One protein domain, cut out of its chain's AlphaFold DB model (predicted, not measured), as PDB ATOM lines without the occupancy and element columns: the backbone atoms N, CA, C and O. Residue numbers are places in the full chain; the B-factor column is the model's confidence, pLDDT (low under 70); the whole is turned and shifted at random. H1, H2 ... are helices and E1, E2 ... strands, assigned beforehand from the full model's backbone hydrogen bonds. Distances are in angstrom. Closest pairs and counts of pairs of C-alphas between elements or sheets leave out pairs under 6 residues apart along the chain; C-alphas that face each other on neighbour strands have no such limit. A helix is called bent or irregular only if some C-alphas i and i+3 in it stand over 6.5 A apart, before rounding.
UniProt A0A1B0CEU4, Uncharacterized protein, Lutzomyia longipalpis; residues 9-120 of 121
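Overview. This is residues 9 to 120 of the 121 residues of an uncharacterized protein of Lutzomyia longipalpis (UniProt A0A1B0CEU4). A three-strand sheet, E1 to E3, has two short helices, H1 and H2, on one face at its E1 edge, and next to it lies a separate two-strand ladder, E4 and E5. Beyond E5 a two-helix tail, H3 then H4, leaves this strand body; residues 110 to 116 stand free. The 112 printed residues run E1 E2 E3 E4 H1 H2 E5 H3 H4, a mixed class with under half in named elements. Both sheets are antiparallel, the first in order E1 E2 E3; the whole is compact, with radius of gyration of the C-alphas 15.0 A and spans of 41 by 33 by 25 A.

Arrangement. Start at E2, residues 47 to 53, the inner strand of a meander, each strand the antiparallel neighbour of the one before. It forms hairpins with E1, residues 14 to 18 (N 52 and O 16, 2.9 A), and E3, residues 58 to 62 (N 51 and O 59, 2.9 A). H2, residues 80 to 84, is over E1 at a height of 8.3 A over the sheet; the closest C-alphas, Ser 16 and Pro 80, are 5.7 A apart. H1, residues 75 to 78, is on the same face, over none of the strands. H1 and H2 only just touch, only at the corner, with 3 pairs of C-alphas within 8 A; the closest, Ile 76 and Arg 82, are 5.7 A apart. E4, residues 67 to 72, is antiparallel to E5, residues 92 to 95 (N 70 and O 93, 2.9 A). H3, residues 98 to 107, and H4, residues 111 to 119, are apart. Every O i to N i+4 pair is within hydrogen-bond range in H4, 4 of 6 in H3 and 0 of 1 in H2, where 1 of 2 O i to N i+3 pairs is; H1 is too short for an O i to N i+4 pair.

Along the chain. Find C-alpha 14 at (135.259, 171.705, 134.353), where E1 begins; it runs 11.5 A. E2 measures 17.2 A, E3 12.7 A, E4 13.6 A and E5 10.0 A. H3 is irregular, with C-alphas 99 and 102 7.5 A apart, and measures 15.1 A. H4 ends at C-alpha 119, (138.604, 156.178, 149.497).

Size, cuts and confidence. The C-alphas of Gly 33 and Val 120, the two farthest apart, are 45.0 A apart. The printed part has no cut, and the link from E1 to E2, 28 residues, is long. Mean pLDDT of the printed part is 93.3; residues 119 to 120 are under 70.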
ATOM      1  N   ALA A   9     138.246 166.737 139.071       96.19
ATOM      2  CA  ALA A   9     137.906 167.781 138.099       96.19
ATOM      3  C   ALA A   9     136.393 168.066 138.029       96.19
ATOM      4  O   ALA A   9     136.009 169.210 137.812       96.19
ATOM      5  N   PHE A  10     135.542 167.055 138.255       95.56
ATOM      6  CA  PHE A  10     134.092 167.255 138.301       95.56
ATOM      7  C   PHE A  10     133.669 168.086 139.517       95.56
ATOM      8  O   PHE A  10     132.869 169.004 139.374       95.56
ATOM      9  N   GLU A  11     134.253 167.820 140.691       95.19
ATOM     10  CA  GLU A  11     133.988 168.569 141.931       95.19
ATOM     11  C   GLU A  11     134.444 170.033 141.812       95.19
ATOM     12  O   GLU A  11     133.785 170.938 142.316       95.19
ATOM     13  N   LYS A  12     135.550 170.273 141.102       96.56
ATOM     14  CA  LYS A  12     136.108 171.614 140.868       96.56
ATOM     15  C   LYS A  12     135.411 172.408 139.758       96.56
ATOM     16  O   LYS A  12     135.712 173.586 139.582       96.56
ATOM     17  N   GLY A  13     134.502 171.771 139.019       96.94
ATOM     18  CA  GLY A  13     133.826 172.338 137.856       96.94
ATOM     19  C   GLY A  13     134.758 172.447 136.651       96.94
ATOM     20  O   GLY A  13     135.692 173.241 136.650       96.94
ATOM     21  N   ILE A  14     134.504 171.652 135.612       97.94
ATOM     22  CA  ILE A  14     135.259 171.705 134.353       97.94
ATOM     23  C   ILE A  14     134.787 172.911 133.535       97.94
ATOM     24  O   ILE A  14     133.595 173.031 133.256       97.94
ATOM     25  N   THR A  15     135.718 173.773 133.129       98.19
ATOM     26  CA  THR A  15     135.432 174.991 132.352       98.19
ATOM     27  C   THR A  15     135.877 174.894 130.902       98.19
ATOM     28  O   THR A  15     135.226 175.469 130.036       98.19
ATOM     29  N   SER A  16     136.950 174.154 130.611       98.12
ATOM     30  CA  SER A  16     137.398 173.938 129.235       98.12
ATOM     31  C   SER A  16     138.124 172.615 129.049       98.12
ATOM     32  O   SER A  16     138.764 172.092 129.964       98.12
ATOM     33  N   VAL A  17     138.066 172.112 127.818       98.00
ATOM     34  CA  VAL A  17     138.818 170.946 127.355       98.00
ATOM     35  C   VAL A  17     139.537 171.323 126.071       98.00
ATOM     36  O   VAL A  17     138.924 171.878 125.164       98.00
ATOM     37  N   THR A  18     140.820 170.995 125.961       97.56
ATOM     38  CA  THR A  18     141.563 171.128 124.702       97.56
ATOM     39  C   THR A  18     142.302 169.844 124.358       97.56
ATOM     40  O   THR A  18     142.856 169.169 125.227       97.56
ATOM     41  N   TYR A  19     142.312 169.509 123.070       97.50
ATOM     42  CA  TYR A  19     143.126 168.434 122.502       97.50
ATOM     43  C   TYR A  19     144.502 168.923 122.030       97.50
ATOM     44  O   TYR A  19     145.356 168.098 121.685       97.50
ATOM     45  N   ASP A  20     144.742 170.237 122.055       95.25
ATOM     46  CA  ASP A  20     146.067 170.813 121.874       95.25
ATOM     47  C   ASP A  20     146.848 170.755 123.186       95.25
ATOM     48  O   ASP A  20     146.649 171.528 124.118       95.25
ATOM     49  N   ILE A  21     147.743 169.778 123.248       88.88
ATOM     50  CA  ILE A  21     148.605 169.508 124.397       88.88
ATOM     51  C   ILE A  21     150.048 169.987 124.152       88.88
ATOM     52  O   ILE A  21     150.998 169.422 124.700       88.88
ATOM     53  N   GLY A  22     150.220 170.987 123.281       81.31
ATOM     54  CA  GLY A  22     151.470 171.708 123.021       81.31
ATOM     55  C   GLY A  22     152.262 171.184 121.824       81.31
ATOM     56  O   GLY A  22     152.677 171.961 120.972       81.31
ATOM     57  N   ASN A  23     152.468 169.867 121.724       79.00
ATOM     58  CA  ASN A  23     153.249 169.296 120.614       79.00
ATOM     59  C   ASN A  23     152.413 169.035 119.357       79.00
ATOM     60  O   ASN A  23     152.901 169.188 118.241       79.00
ATOM     61  N   TYR A  24     151.185 168.538 119.528       83.75
ATOM     62  CA  TYR A  24     150.300 168.204 118.415       83.75
ATOM     63  C   TYR A  24     148.866 168.035 118.907       83.75
ATOM     64  O   TYR A  24     148.603 167.189 119.772       83.75
ATOM     65  N   ASP A  25     147.956 168.773 118.286       92.38
ATOM     66  CA  ASP A  25     146.523 168.718 118.543       92.38
ATOM     67  C   ASP A  25     145.920 167.364 118.139       92.38
ATOM     68  O   ASP A  25     145.947 166.958 116.973       92.38
ATOM     69  N   ARG A  26     145.364 166.646 119.121       93.25
ATOM     70  CA  ARG A  26     144.792 165.308 118.911       93.25
ATOM     71  C   ARG A  26     143.528 165.322 118.052       93.25
ATOM     72  O   ARG A  26     143.218 164.285 117.465       93.25
ATOM     73  N   SER A  27     142.855 166.467 117.909       92.75
ATOM     74  CA  SER A  27     141.722 166.638 116.989       92.75
ATOM     75  C   SER A  27     142.115 166.442 115.524       92.75
ATOM     76  O   SER A  27     141.321 165.957 114.721       92.75
ATOM     77  N   LYS A  28     143.377 166.733 115.183       92.19
ATOM     78  CA  LYS A  28     143.910 166.672 113.814       92.19
ATOM     79  C   LYS A  28     144.392 165.275 113.416       92.19
ATOM     80  O   LYS A  28     144.954 165.099 112.337       92.19
ATOM     81  N   ASN A  29     144.182 164.270 114.270       90.94
ATOM     82  CA  ASN A  29     144.579 162.887 114.020       90.94
ATOM     83  C   ASN A  29     143.871 162.306 112.778       90.94
ATOM     84  O   ASN A  29     142.723 161.866 112.837       90.94
ATOM     85  N   ALA A  30     144.590 162.252 111.656       89.31
ATOM     86  CA  ALA A  30     144.084 161.753 110.383       89.31
ATOM     87  C   ALA A  30     144.220 160.223 110.281       89.31
ATOM     88  O   ALA A  30     145.197 159.690 109.747       89.31
ATOM     89  N   VAL A  31     143.223 159.500 110.791       91.31
ATOM     90  CA  VAL A  31     143.163 158.033 110.730       91.31
ATOM     91  C   VAL A  31     142.198 157.548 109.648       91.31
ATOM     92  O   VAL A  31     141.043 157.957 109.597       91.31
ATOM     93  N   SER A  32     142.645 156.638 108.777       89.69
ATOM     94  CA  SER A  32     141.832 156.174 107.643       89.69
ATOM     95  C   SER A  32     142.008 154.693 107.286       89.69
ATOM     96  O   SER A  32     143.003 154.039 107.618       89.69
ATOM     97  N   GLY A  33     141.001 154.145 106.596       89.38
ATOM     98  CA  GLY A  33     140.991 152.784 106.052       89.38
ATOM     99  C   GLY A  33     140.912 151.656 107.093       89.38
ATOM    100  O   GLY A  33     141.041 151.860 108.300       89.38
ATOM    101  N   LYS A  34     140.740 150.414 106.617       86.38
ATOM    102  CA  LYS A  34     140.586 149.209 107.463       86.38
ATOM    103  C   LYS A  34     141.751 149.000 108.440       86.38
ATOM    104  O   LYS A  34     141.546 148.577 109.570       86.38
ATOM    105  N   ARG A  35     142.976 149.337 108.022       85.50
ATOM    106  CA  ARG A  35     144.200 149.208 108.838       85.50
ATOM    107  C   ARG A  35     144.446 150.400 109.774       85.50
ATOM    108  O   ARG A  35     145.472 150.417 110.463       85.50
ATOM    109  N   LYS A  36     143.543 151.394 109.788       91.56
ATOM    110  CA  LYS A  36     143.660 152.635 110.570       91.56
ATOM    111  C   LYS A  36     145.028 153.295 110.330       91.56
ATOM    112  O   LYS A  36     145.839 153.450 111.246       91.56
ATOM    113  N   LYS A  37     145.358 153.527 109.055       89.19
ATOM    114  CA  LYS A  37     146.607 154.167 108.611       89.19
ATOM    115  C   LYS A  37     146.592 155.634 109.054       89.19
ATOM    116  O   LYS A  37     145.520 156.222 109.105       89.19
ATOM    117  N   GLY A  38     147.749 156.188 109.417       87.12
ATOM    118  CA  GLY A  38     147.875 157.578 109.885       87.12
ATOM    119  C   GLY A  38     147.452 157.820 111.340       87.12
ATOM    120  O   GLY A  38     147.861 158.816 111.921       87.12
ATOM    121  N   GLY A  39     146.723 156.885 111.962       91.25
ATOM    122  CA  GLY A  39     146.327 157.005 113.365       91.25
ATOM    123  C   GLY A  39     147.524 156.993 114.315       91.25
ATOM    124  O   GLY A  39     148.365 156.090 114.255       91.25
ATOM    125  N   MET A  40     147.559 157.978 115.209       93.50
ATOM    126  CA  MET A  40     148.583 158.152 116.231       93.50
ATOM    127  C   MET A  40     148.699 156.921 117.124       93.50
ATOM    128  O   MET A  40     147.697 156.401 117.616       93.50
ATOM    129  N   HIS A  41     149.929 156.466 117.355       93.88
ATOM    130  CA  HIS A  41     150.193 155.392 118.300       93.88
ATOM    131  C   HIS A  41     150.316 155.962 119.715       93.88
ATOM    132  O   HIS A  41     151.179 156.793 119.983       93.88
ATOM    133  N   LEU A  42     149.441 155.514 120.604       95.06
ATOM    134  CA  LEU A  42     149.400 155.879 122.009       95.06
ATOM    135  C   LEU A  42     150.116 154.819 122.843       95.06
ATOM    136  O   LEU A  42     150.012 153.623 122.557       95.06
ATOM    137  N   GLN A  43     150.788 155.274 123.893       94.56
ATOM    138  CA  GLN A  43     151.287 154.460 125.001       94.56
ATOM    139  C   GLN A  43     150.616 154.894 126.310       94.56
ATOM    140  O   GLN A  43     150.170 156.046 126.393       94.56
ATOM    141  N   PRO A  44     150.595 154.039 127.348       94.94
ATOM    142  CA  PRO A  44     150.233 154.462 128.694       94.94
ATOM    143  C   PRO A  44     150.984 155.741 129.095       94.94
ATOM    144  O   PRO A  44     152.186 155.858 128.862       94.94
ATOM    145  N   GLY A  45     150.265 156.730 129.624       93.88
ATOM    146  CA  GLY A  45     150.810 158.045 129.977       93.88
ATOM    147  C   GLY A  45     150.836 159.071 128.836       93.88
ATOM    148  O   GLY A  45     151.085 160.248 129.088       93.88
ATOM    149  N   THR A  46     150.526 158.686 127.591       95.12
ATOM    150  CA  THR A  46     150.412 159.657 126.487       95.12
ATOM    151  C   THR A  46     149.260 160.613 126.772       95.12
ATOM    152  O   THR A  46     148.113 160.177 126.845       95.12
ATOM    153  N   ALA A  47     149.546 161.907 126.906       95.44
ATOM    154  CA  ALA A  47     148.514 162.922 127.075       95.44
ATOM    155  C   ALA A  47     147.614 163.009 125.828       95.44
ATOM    156  O   ALA A  47     148.074 162.882 124.684       95.44
ATOM    157  N   LEU A  48     146.319 163.184 126.076       96.12
ATOM    158  CA  LEU A  48     145.264 163.227 125.066       96.12
ATOM    159  C   LEU A  48     144.569 164.574 125.065       96.12
ATOM    160  O   LEU A  48     144.411 165.158 124.004       96.12
ATOM    161  N   ALA A  49     144.176 165.038 126.247       97.12
ATOM    162  CA  ALA A  49     143.497 166.305 126.437       97.12
ATOM    163  C   ALA A  49     143.992 166.982 127.716       97.12
ATOM    164  O   ALA A  49     144.475 166.312 128.636       97.12
ATOM    165  N   LEU A  50     143.840 168.298 127.766       97.38
ATOM    166  CA  LEU A  50     143.993 169.107 128.964       97.38
ATOM    167  C   LEU A  50     142.609 169.588 129.399       97.38
ATOM    168  O   LEU A  50     141.855 170.116 128.584       97.38
ATOM    169  N   VAL A  51     142.285 169.359 130.666       98.00
ATOM    170  CA  VAL A  51     141.039 169.787 131.303       98.00
ATOM    171  C   VAL A  51     141.379 170.905 132.275       98.00
ATOM    172  O   VAL A  51     142.195 170.688 133.168       98.00
ATOM    173  N   THR A  52     140.741 172.058 132.121       98.19
ATOM    174  CA  THR A  52     140.884 173.203 133.028       98.19
ATOM    175  C   THR A  52     139.621 173.330 133.869       98.19
ATOM    176  O   THR A  52     138.509 173.119 133.373       98.19
ATOM    177  N   CYS A  53     139.793 173.634 135.151       98.44
ATOM    178  CA  CYS A  53     138.711 173.793 136.114       98.44
ATOM    179  C   CYS A  53     138.475 175.263 136.493       98.44
ATOM    180  O   CYS A  53     139.311 176.132 136.242       98.44
ATOM    181  N   SER A  54     137.344 175.541 137.146       98.00
ATOM    182  CA  SER A  54     136.950 176.885 137.594       98.00
ATOM    183  C   SER A  54     137.934 177.517 138.580       98.00
ATOM    184  O   SER A  54     138.070 178.735 138.620       98.00
ATOM    185  N   ASP A  55     138.635 176.697 139.366       97.19
ATOM    186  CA  ASP A  55     139.676 177.134 140.304       97.19
ATOM    187  C   ASP A  55     141.039 177.393 139.629       97.19
ATOM    188  O   ASP A  55     142.025 177.662 140.314       97.19
ATOM    189  N   GLY A  56     141.114 177.278 138.298       97.44
ATOM    190  CA  GLY A  56     142.341 177.404 137.512       97.44
ATOM    191  C   GLY A  56     143.234 176.161 137.529       97.44
ATOM    192  O   GLY A  56     144.294 176.173 136.909       97.44
ATOM    193  N   SER A  57     142.842 175.082 138.216       98.12
ATOM    194  CA  SER A  57     143.614 173.840 138.178       98.12
ATOM    195  C   SER A  57     143.475 173.119 136.839       98.12
ATOM    196  O   SER A  57     142.432 173.166 136.185       98.12
ATOM    197  N   GLU A  58     144.544 172.430 136.445       97.25
ATOM    198  CA  GLU A  58     144.620 171.720 135.172       97.25
ATOM    199  C   GLU A  58     144.944 170.238 135.362       97.25
ATOM    200  O   GLU A  58     145.826 169.857 136.136       97.25
ATOM    201  N   TYR A  59     144.257 169.390 134.598       97.06
ATOM    202  CA  TYR A  59     144.411 167.941 134.628       97.06
ATOM    203  C   TYR A  59     144.656 167.403 133.222       97.06
ATOM    204  O   TYR A  59     143.833 167.552 132.318       97.06
ATOM    205  N   LYS A  60     145.786 166.716 133.036       96.06
ATOM    206  CA  LYS A  60     146.065 165.989 131.795       96.06
ATOM    207  C   LYS A  60     145.309 164.668 131.801       96.06
ATOM    208  O   LYS A  60     145.575 163.800 132.631       96.06
ATOM    209  N   VAL A  61     144.422 164.482 130.830       96.25
ATOM    210  CA  VAL A  61     143.836 163.170 130.551       96.25
ATOM    211  C   VAL A  61     144.844 162.374 129.739       96.25
ATOM    212  O   VAL A  61     145.200 162.755 128.621       96.25
ATOM    213  N   VAL A  62     145.317 161.268 130.305       95.81
ATOM    214  CA  VAL A  62     146.316 160.397 129.681       95.81
ATOM    215  C   VAL A  62     145.692 159.100 129.189       95.81
ATOM    216  O   VAL A  62     144.687 158.622 129.716       95.81
ATOM    217  N   SER A  63     146.300 158.498 128.172       95.88
ATOM    218  CA  SER A  63     145.948 157.148 127.759       95.88
ATOM    219  C   SER A  63     146.378 156.147 128.828       95.88
ATOM    220  O   SER A  63     147.513 156.193 129.294       95.88
ATOM    221  N   GLY A  64     145.483 155.233 129.200       94.12
ATOM    222  CA  GLY A  64     145.805 154.114 130.093       94.12
ATOM    223  C   GLY A  64     146.312 152.870 129.361       94.12
ATOM    224  O   GLY A  64     146.687 151.902 130.008       94.12
ATOM    225  N   ILE A  65     146.297 152.862 128.022       95.56
ATOM    226  CA  ILE A  65     146.537 151.660 127.216       95.56
ATOM    227  C   ILE A  65     147.390 151.967 125.983       95.56
ATOM    228  O   ILE A  65     147.416 153.089 125.483       95.56
ATOM    229  N   THR A  66     148.043 150.946 125.432       95.31
ATOM    230  CA  THR A  66     148.694 151.052 124.119       95.31
ATOM    231  C   THR A  66     147.681 150.821 122.995       95.31
ATOM    232  O   THR A  66     146.942 149.831 123.012       95.31
ATOM    233  N   GLY A  67     147.684 151.658 121.957       95.19
ATOM    234  CA  GLY A  67     146.807 151.467 120.796       95.19
ATOM    235  C   GLY A  67     146.879 152.595 119.776       95.19
ATOM    236  O   GLY A  67     147.709 153.488 119.883       95.19
ATOM    237  N   LYS A  68     146.030 152.550 118.750       95.81
ATOM    238  CA  LYS A  68     145.875 153.649 117.790       95.81
ATOM    239  C   LYS A  68     144.731 154.559 118.209       95.81
ATOM    240  O   LYS A  68     143.633 154.060 118.442       95.81
ATOM    241  N   LEU A  69     144.965 155.867 118.242       96.44
ATOM    242  CA  LEU A  69     143.901 156.854 118.396       96.44
ATOM    243  C   LEU A  69     142.995 156.809 117.160       96.44
ATOM    244  O   LEU A  69     143.456 157.029 116.035       96.44
ATOM    245  N   ILE A  70     141.725 156.470 117.372       96.19
ATOM    246  CA  ILE A  70     140.714 156.388 116.314       96.19
ATOM    247  C   ILE A  70     139.888 157.662 116.261       96.19
ATOM    248  O   ILE A  70     139.585 158.149 115.181       96.19
ATOM    249  N   GLU A  71     139.534 158.187 117.424       95.38
ATOM    250  CA  GLU A  71     138.630 159.319 117.518       95.38
ATOM    251  C   GLU A  71     138.875 160.072 118.817       95.38
ATOM    252  O   GLU A  71     139.218 159.465 119.836       95.38
ATOM    253  N   VAL A  72     138.663 161.380 118.769       97.00
ATOM    254  CA  VAL A  72     138.494 162.239 119.937       97.00
ATOM    255  C   VAL A  72     137.129 162.913 119.852       97.00
ATOM    256  O   VAL A  72     136.636 163.184 118.757       97.00
ATOM    257  N   ASN A  73     136.513 163.183 120.993       97.50
ATOM    258  CA  ASN A  73     135.174 163.745 121.042       97.50
ATOM    259  C   ASN A  73     135.220 165.274 120.962       97.50
ATOM    260  O   ASN A  73     135.446 165.948 121.957       97.50
ATOM    261  N   GLN A  74     134.986 165.855 119.787       96.44
ATOM    262  CA  GLN A  74     134.962 167.321 119.664       96.44
ATOM    263  C   GLN A  74     133.832 167.972 120.474       96.44
ATOM    264  O   GLN A  74     133.968 169.105 120.917       96.44
ATOM    265  N   ARG A  75     132.757 167.236 120.778       96.81
ATOM    266  CA  ARG A  75     131.593 167.790 121.483       96.81
ATOM    267  C   ARG A  75     131.906 168.189 122.923       96.81
ATOM    268  O   ARG A  75     131.233 169.063 123.446       96.81
ATOM    269  N   ILE A  76     132.904 167.567 123.566       97.38
ATOM    270  CA  ILE A  76     133.335 167.972 124.920       97.38
ATOM    271  C   ILE A  76     134.226 169.221 124.905       97.38
ATOM    272  O   ILE A  76     134.476 169.792 125.960       97.38
ATOM    273  N   VAL A  77     134.725 169.634 123.735       97.38
ATOM    274  CA  VAL A  77     135.402 170.928 123.561       97.38
ATOM    275  C   VAL A  77     134.352 172.028 123.444       97.38
ATOM    276  O   VAL A  77     134.463 173.042 124.125       97.38
ATOM    277  N   ASP A  78     133.313 171.790 122.637       96.69
ATOM    278  CA  ASP A  78     132.189 172.718 122.464       96.69
ATOM    279  C   ASP A  78     131.362 172.868 123.755       96.69
ATOM    280  O   ASP A  78     130.906 173.960 124.088       96.69
ATOM    281  N   ASP A  79     131.173 171.765 124.484       97.00
ATOM    282  CA  ASP A  79     130.392 171.694 125.719       97.00
ATOM    283  C   ASP A  79     131.090 170.790 126.760       97.00
ATOM    284  O   ASP A  79     130.814 169.583 126.849       97.00
ATOM    285  N   PRO A  80     131.996 171.359 127.582       96.94
ATOM    286  CA  PRO A  80     132.748 170.618 128.597       96.94
ATOM    287  C   PRO A  80     131.889 169.905 129.648       96.94
ATOM    288  O   PRO A  80     132.338 168.922 130.243       96.94
ATOM    289  N   SER A  81     130.639 170.340 129.853       93.38
ATOM    290  CA  SER A  81     129.722 169.720 130.820       93.38
ATOM    291  C   SER A  81     129.405 168.257 130.474       93.38
ATOM    292  O   SER A  81     129.166 167.433 131.362       93.38
ATOM    293  N   ARG A  82     129.514 167.888 129.189       95.38
ATOM    294  CA  ARG A  82     129.277 166.527 128.688       95.38
ATOM    295  C   ARG A  82     130.272 165.500 129.195       95.38
ATOM    296  O   ARG A  82     129.946 164.318 129.178       95.38
ATOM    297  N   MET A  83     131.456 165.902 129.665       95.06
ATOM    298  CA  MET A  83     132.472 164.960 130.153       95.06
ATOM    299  C   MET A  83     131.972 164.043 131.280       95.06
ATOM    300  O   MET A  83     132.489 162.937 131.425       95.06
ATOM    301  N   GLY A  84     130.993 164.490 132.074       92.25
ATOM    302  CA  GLY A  84     130.391 163.690 133.146       92.25
ATOM    303  C   GLY A  84     129.281 162.743 132.680       92.25
ATOM    304  O   GLY A  84     128.833 161.910 133.462       92.25
ATOM    305  N   SER A  85     128.832 162.863 131.429       92.50
ATOM    306  CA  SER A  85     127.740 162.064 130.875       92.50
ATOM    307  C   SER A  85     128.217 160.665 130.492       92.50
ATOM    308  O   SER A  85     129.217 160.493 129.786       92.50
ATOM    309  N   GLU A  86     127.487 159.644 130.934       88.19
ATOM    310  CA  GLU A  86     127.753 158.269 130.529       88.19
ATOM    311  C   GLU A  86     127.498 158.093 129.023       88.19
ATOM    312  O   GLU A  86     126.507 158.561 128.470       88.19
ATOM    313  N   GLY A  87     128.434 157.448 128.327       88.38
ATOM    314  CA  GLY A  87     128.385 157.261 126.875       88.38
ATOM    315  C   GLY A  87     128.785 158.499 126.063       88.38
ATOM    316  O   GLY A  87     129.604 158.375 125.155       88.38
ATOM    317  N   GLU A  88     128.283 159.690 126.395       92.00
ATOM    318  CA  GLU A  88     128.567 160.918 125.633       92.00
ATOM    319  C   GLU A  88     129.849 161.644 126.059       92.00
ATOM    320  O   GLU A  88     130.426 162.379 125.259       92.00
ATOM    321  N   GLY A  89     130.322 161.424 127.287       95.88
ATOM    322  CA  GLY A  89     131.497 162.082 127.867       95.88
ATOM    323  C   GLY A  89     132.838 161.424 127.545       95.88
ATOM    324  O   GLY A  89     133.832 161.665 128.236       95.88
ATOM    325  N   TYR A  90     132.904 160.551 126.534       97.31
ATOM    326  CA  TYR A  90     134.173 159.923 126.161       97.31
ATOM    327  C   TYR A  90     135.174 160.968 125.670       97.31
ATOM    328  O   TYR A  90     134.819 161.909 124.972       97.31
ATOM    329  N   VAL A  91     136.448 160.773 126.008       97.25
ATOM    330  CA  VAL A  91     137.547 161.657 125.595       97.25
ATOM    331  C   VAL A  91     138.187 161.150 124.309       97.25
ATOM    332  O   VAL A  91     138.529 161.939 123.429       97.25
ATOM    333  N   ALA A  92     138.371 159.834 124.198       97.06
ATOM    334  CA  ALA A  92     139.010 159.214 123.043       97.06
ATOM    335  C   ALA A  92     138.583 157.756 122.843       97.06
ATOM    336  O   ALA A  92     138.409 157.006 123.812       97.06
ATOM    337  N   ILE A  93     138.512 157.327 121.584       95.94
ATOM    338  CA  ILE A  93     138.373 155.926 121.178       95.94
ATOM    339  C   ILE A  93     139.738 155.427 120.708       95.94
ATOM    340  O   ILE A  93     140.382 156.036 119.851       95.94
ATOM    341  N   VAL A  94     140.182 154.304 121.272       95.94
ATOM    342  CA  VAL A  94     141.503 153.726 121.012       95.94
ATOM    343  C   VAL A  94     141.344 152.287 120.550       95.94
ATOM    344  O   VAL A  94     140.635 151.505 121.177       95.94
ATOM    345  N   LEU A  95     142.024 151.937 119.460       95.19
ATOM    346  CA  LEU A  95     142.066 150.578 118.935       95.19
ATOM    347  C   LEU A  95     143.398 149.917 119.291       95.19
ATOM    348  O   LEU A  95     144.441 150.227 118.707       95.19
ATOM    349  N   SER A  96     143.355 148.983 120.232       94.69
ATOM    350  CA  SER A  96     144.495 148.140 120.593       94.69
ATOM    351  C   SER A  96     144.603 146.917 119.679       94.69
ATOM    352  O   SER A  96     143.651 146.533 118.999       94.69
ATOM    353  N   LYS A  97     145.787 146.298 119.647       92.62
ATOM    354  CA  LYS A  97     145.977 145.012 118.962       92.62
ATOM    355  C   LYS A  97     145.321 143.900 119.768       92.62
ATOM    356  O   LYS A  97     145.493 143.876 120.986       92.62
ATOM    357  N   ILE A  98     144.650 142.973 119.085       93.81
ATOM    358  CA  ILE A  98     143.947 141.850 119.720       93.81
ATOM    359  C   ILE A  98     144.916 141.034 120.578       93.81
ATOM    360  O   ILE A  98     144.609 140.751 121.731       93.81
ATOM    361  N   GLU A  99     146.130 140.779 120.075       95.19
ATOM    362  CA  GLU A  99     147.155 140.019 120.809       95.19
ATOM    363  C   GLU A  99     147.556 140.645 122.160       95.19
ATOM    364  O   GLU A  99     148.111 139.964 123.015       95.19
ATOM    365  N   LYS A 100     147.311 141.948 122.362       92.94
ATOM    366  CA  LYS A 100     147.691 142.676 123.583       92.94
ATOM    367  C   LYS A 100     146.538 142.882 124.564       92.94
ATOM    368  O   LYS A 100     146.777 143.414 125.645       92.94
ATOM    369  N   ILE A 101     145.308 142.503 124.207       93.56
ATOM    370  CA  ILE A 101     144.112 142.837 124.996       93.56
ATOM    371  C   ILE A 101     144.190 142.264 126.412       93.56
ATOM    372  O   ILE A 101     143.929 142.997 127.360       93.56
ATOM    373  N   GLU A 102     144.585 141.001 126.574       94.75
ATOM    374  CA  GLU A 102     144.629 140.375 127.902       94.75
ATOM    375  C   GLU A 102     145.668 141.037 128.812       94.75
ATOM    376  O   GLU A 102     145.345 141.421 129.932       94.75
ATOM    377  N   GLY A 103     146.871 141.313 128.297       94.06
ATOM    378  CA  GLY A 103     147.886 142.050 129.055       94.06
ATOM    379  C   GLY A 103     147.435 143.465 129.441       94.06
ATOM    380  O   GLY A 103     147.699 143.916 130.553       94.06
ATOM    381  N   ILE A 104     146.703 144.149 128.552       94.00
ATOM    382  CA  ILE A 104     146.110 145.456 128.855       94.00
ATOM    383  C   ILE A 104     145.089 145.326 129.988       94.00
ATOM    384  O   ILE A 104     145.178 146.080 130.952       94.00
ATOM    385  N   LYS A 105     144.158 144.367 129.918       93.12
ATOM    386  CA  LYS A 105     143.139 144.166 130.960       93.12
ATOM    387  C   LYS A 105     143.770 143.918 132.328       93.12
ATOM    388  O   LYS A 105     143.354 144.547 133.290       93.12
ATOM    389  N   THR A 106     144.793 143.066 132.406       93.69
ATOM    390  CA  THR A 106     145.500 142.773 133.664       93.69
ATOM    391  C   THR A 106     146.250 143.983 134.226       93.69
ATOM    392  O   THR A 106     146.415 144.085 135.436       93.69
ATOM    393  N   SER A 107     146.704 144.908 133.373       91.62
ATOM    394  CA  SER A 107     147.403 146.125 133.817       91.62
ATOM    395  C   SER A 107     146.477 147.217 134.365       91.62
ATOM    396  O   SER A 107     146.946 148.146 135.023       91.62
ATOM    397  N   LEU A 108     145.178 147.136 134.069       93.50
ATOM    398  CA  LEU A 108     144.196 148.132 134.475       93.50
ATOM    399  C   LEU A 108     143.589 147.778 135.830       93.50
ATOM    400  O   LEU A 108     143.445 146.614 136.196       93.50
ATOM    401  N   LEU A 109     143.183 148.814 136.555       93.31
ATOM    402  CA  LEU A 109     142.425 148.651 137.785       93.31
ATOM    403  C   LEU A 109     140.995 148.216 137.472       93.31
ATOM    404  O   LEU A 109     140.357 148.745 136.558       93.31
ATOM    405  N   THR A 110     140.463 147.314 138.290       93.38
ATOM    406  CA  THR A 110     139.017 147.108 138.375       93.38
ATOM    407  C   THR A 110     138.352 148.308 139.049       93.38
ATOM    408  O   THR A 110     138.993 149.098 139.751       93.38
ATOM    409  N   GLU A 111     137.038 148.441 138.877       90.12
ATOM    410  CA  GLU A 111     136.272 149.500 139.535       90.12
ATOM    411  C   GLU A 111     136.414 149.453 141.067       90.12
ATOM    412  O   GLU A 111     136.628 150.483 141.706       90.12
ATOM    413  N   GLU A 112     136.361 148.260 141.663       92.38
ATOM    414  CA  GLU A 112     136.536 148.080 143.107       92.38
ATOM    415  C   GLU A 112     137.916 148.540 143.585       92.38
ATOM    416  O   GLU A 112     138.027 149.210 144.613       92.38
ATOM    417  N   GLN A 113     138.973 148.204 142.836       93.62
ATOM    418  CA  GLN A 113     140.336 148.637 143.146       93.62
ATOM    419  C   GLN A 113     140.456 150.161 143.059       93.62
ATOM    420  O   GLN A 113     141.019 150.784 143.958       93.62
ATOM    421  N   TYR A 114     139.872 150.772 142.024       91.38
ATOM    422  CA  TYR A 114     139.851 152.225 141.875       91.38
ATOM    423  C   TYR A 114     139.125 152.914 143.041       91.38
ATOM    424  O   TYR A 114     139.660 153.852 143.635       91.38
ATOM    425  N   ARG A 115     137.939 152.420 143.422       89.56
ATOM    426  CA  ARG A 115     137.164 152.951 144.556       89.56
ATOM    427  C   ARG A 115     137.938 152.844 145.871       89.56
ATOM    428  O   ARG A 115     137.942 153.802 146.639       89.56
ATOM    429  N   LYS A 116     138.635 151.726 146.113       91.88
ATOM    430  CA  LYS A 116     139.500 151.557 147.293       91.88
ATOM    431  C   LYS A 116     140.603 152.612 147.329       91.88
ATOM    432  O   LYS A 116     140.750 153.267 148.348       91.88
ATOM    433  N   ILE A 117     141.309 152.840 146.223       88.50
ATOM    434  CA  ILE A 117     142.379 153.852 146.163       88.50
ATOM    435  C   ILE A 117     141.826 155.267 146.377       88.50
ATOM    436  O   ILE A 117     142.438 156.048 147.095       88.50
ATOM    437  N   LYS A 118     140.659 155.605 145.805       80.94
ATOM    438  CA  LYS A 118     140.039 156.931 146.001       80.94
ATOM    439  C   LYS A 118     139.602 157.163 147.458       80.94
ATOM    440  O   LYS A 118     139.709 158.283 147.948       80.94
ATOM    441  N   ASN A 119     139.094 156.120 148.116       69.75
ATOM    442  CA  ASN A 119     138.604 156.178 149.497       69.75
ATOM    443  C   ASN A 119     139.722 156.069 150.542       69.75
ATOM    444  O   ASN A 119     139.471 156.318 151.717       69.75
ATOM    445  N   VAL A 120     140.940 155.705 150.134       55.12
ATOM    446  CA  VAL A 120     142.138 155.863 150.960       55.12
ATOM    447  C   VAL A 120     142.581 157.321 150.825       55.12
ATOM    448  O   VAL A 120     143.406 157.675 149.984       55.12
TER     449      VAL A 120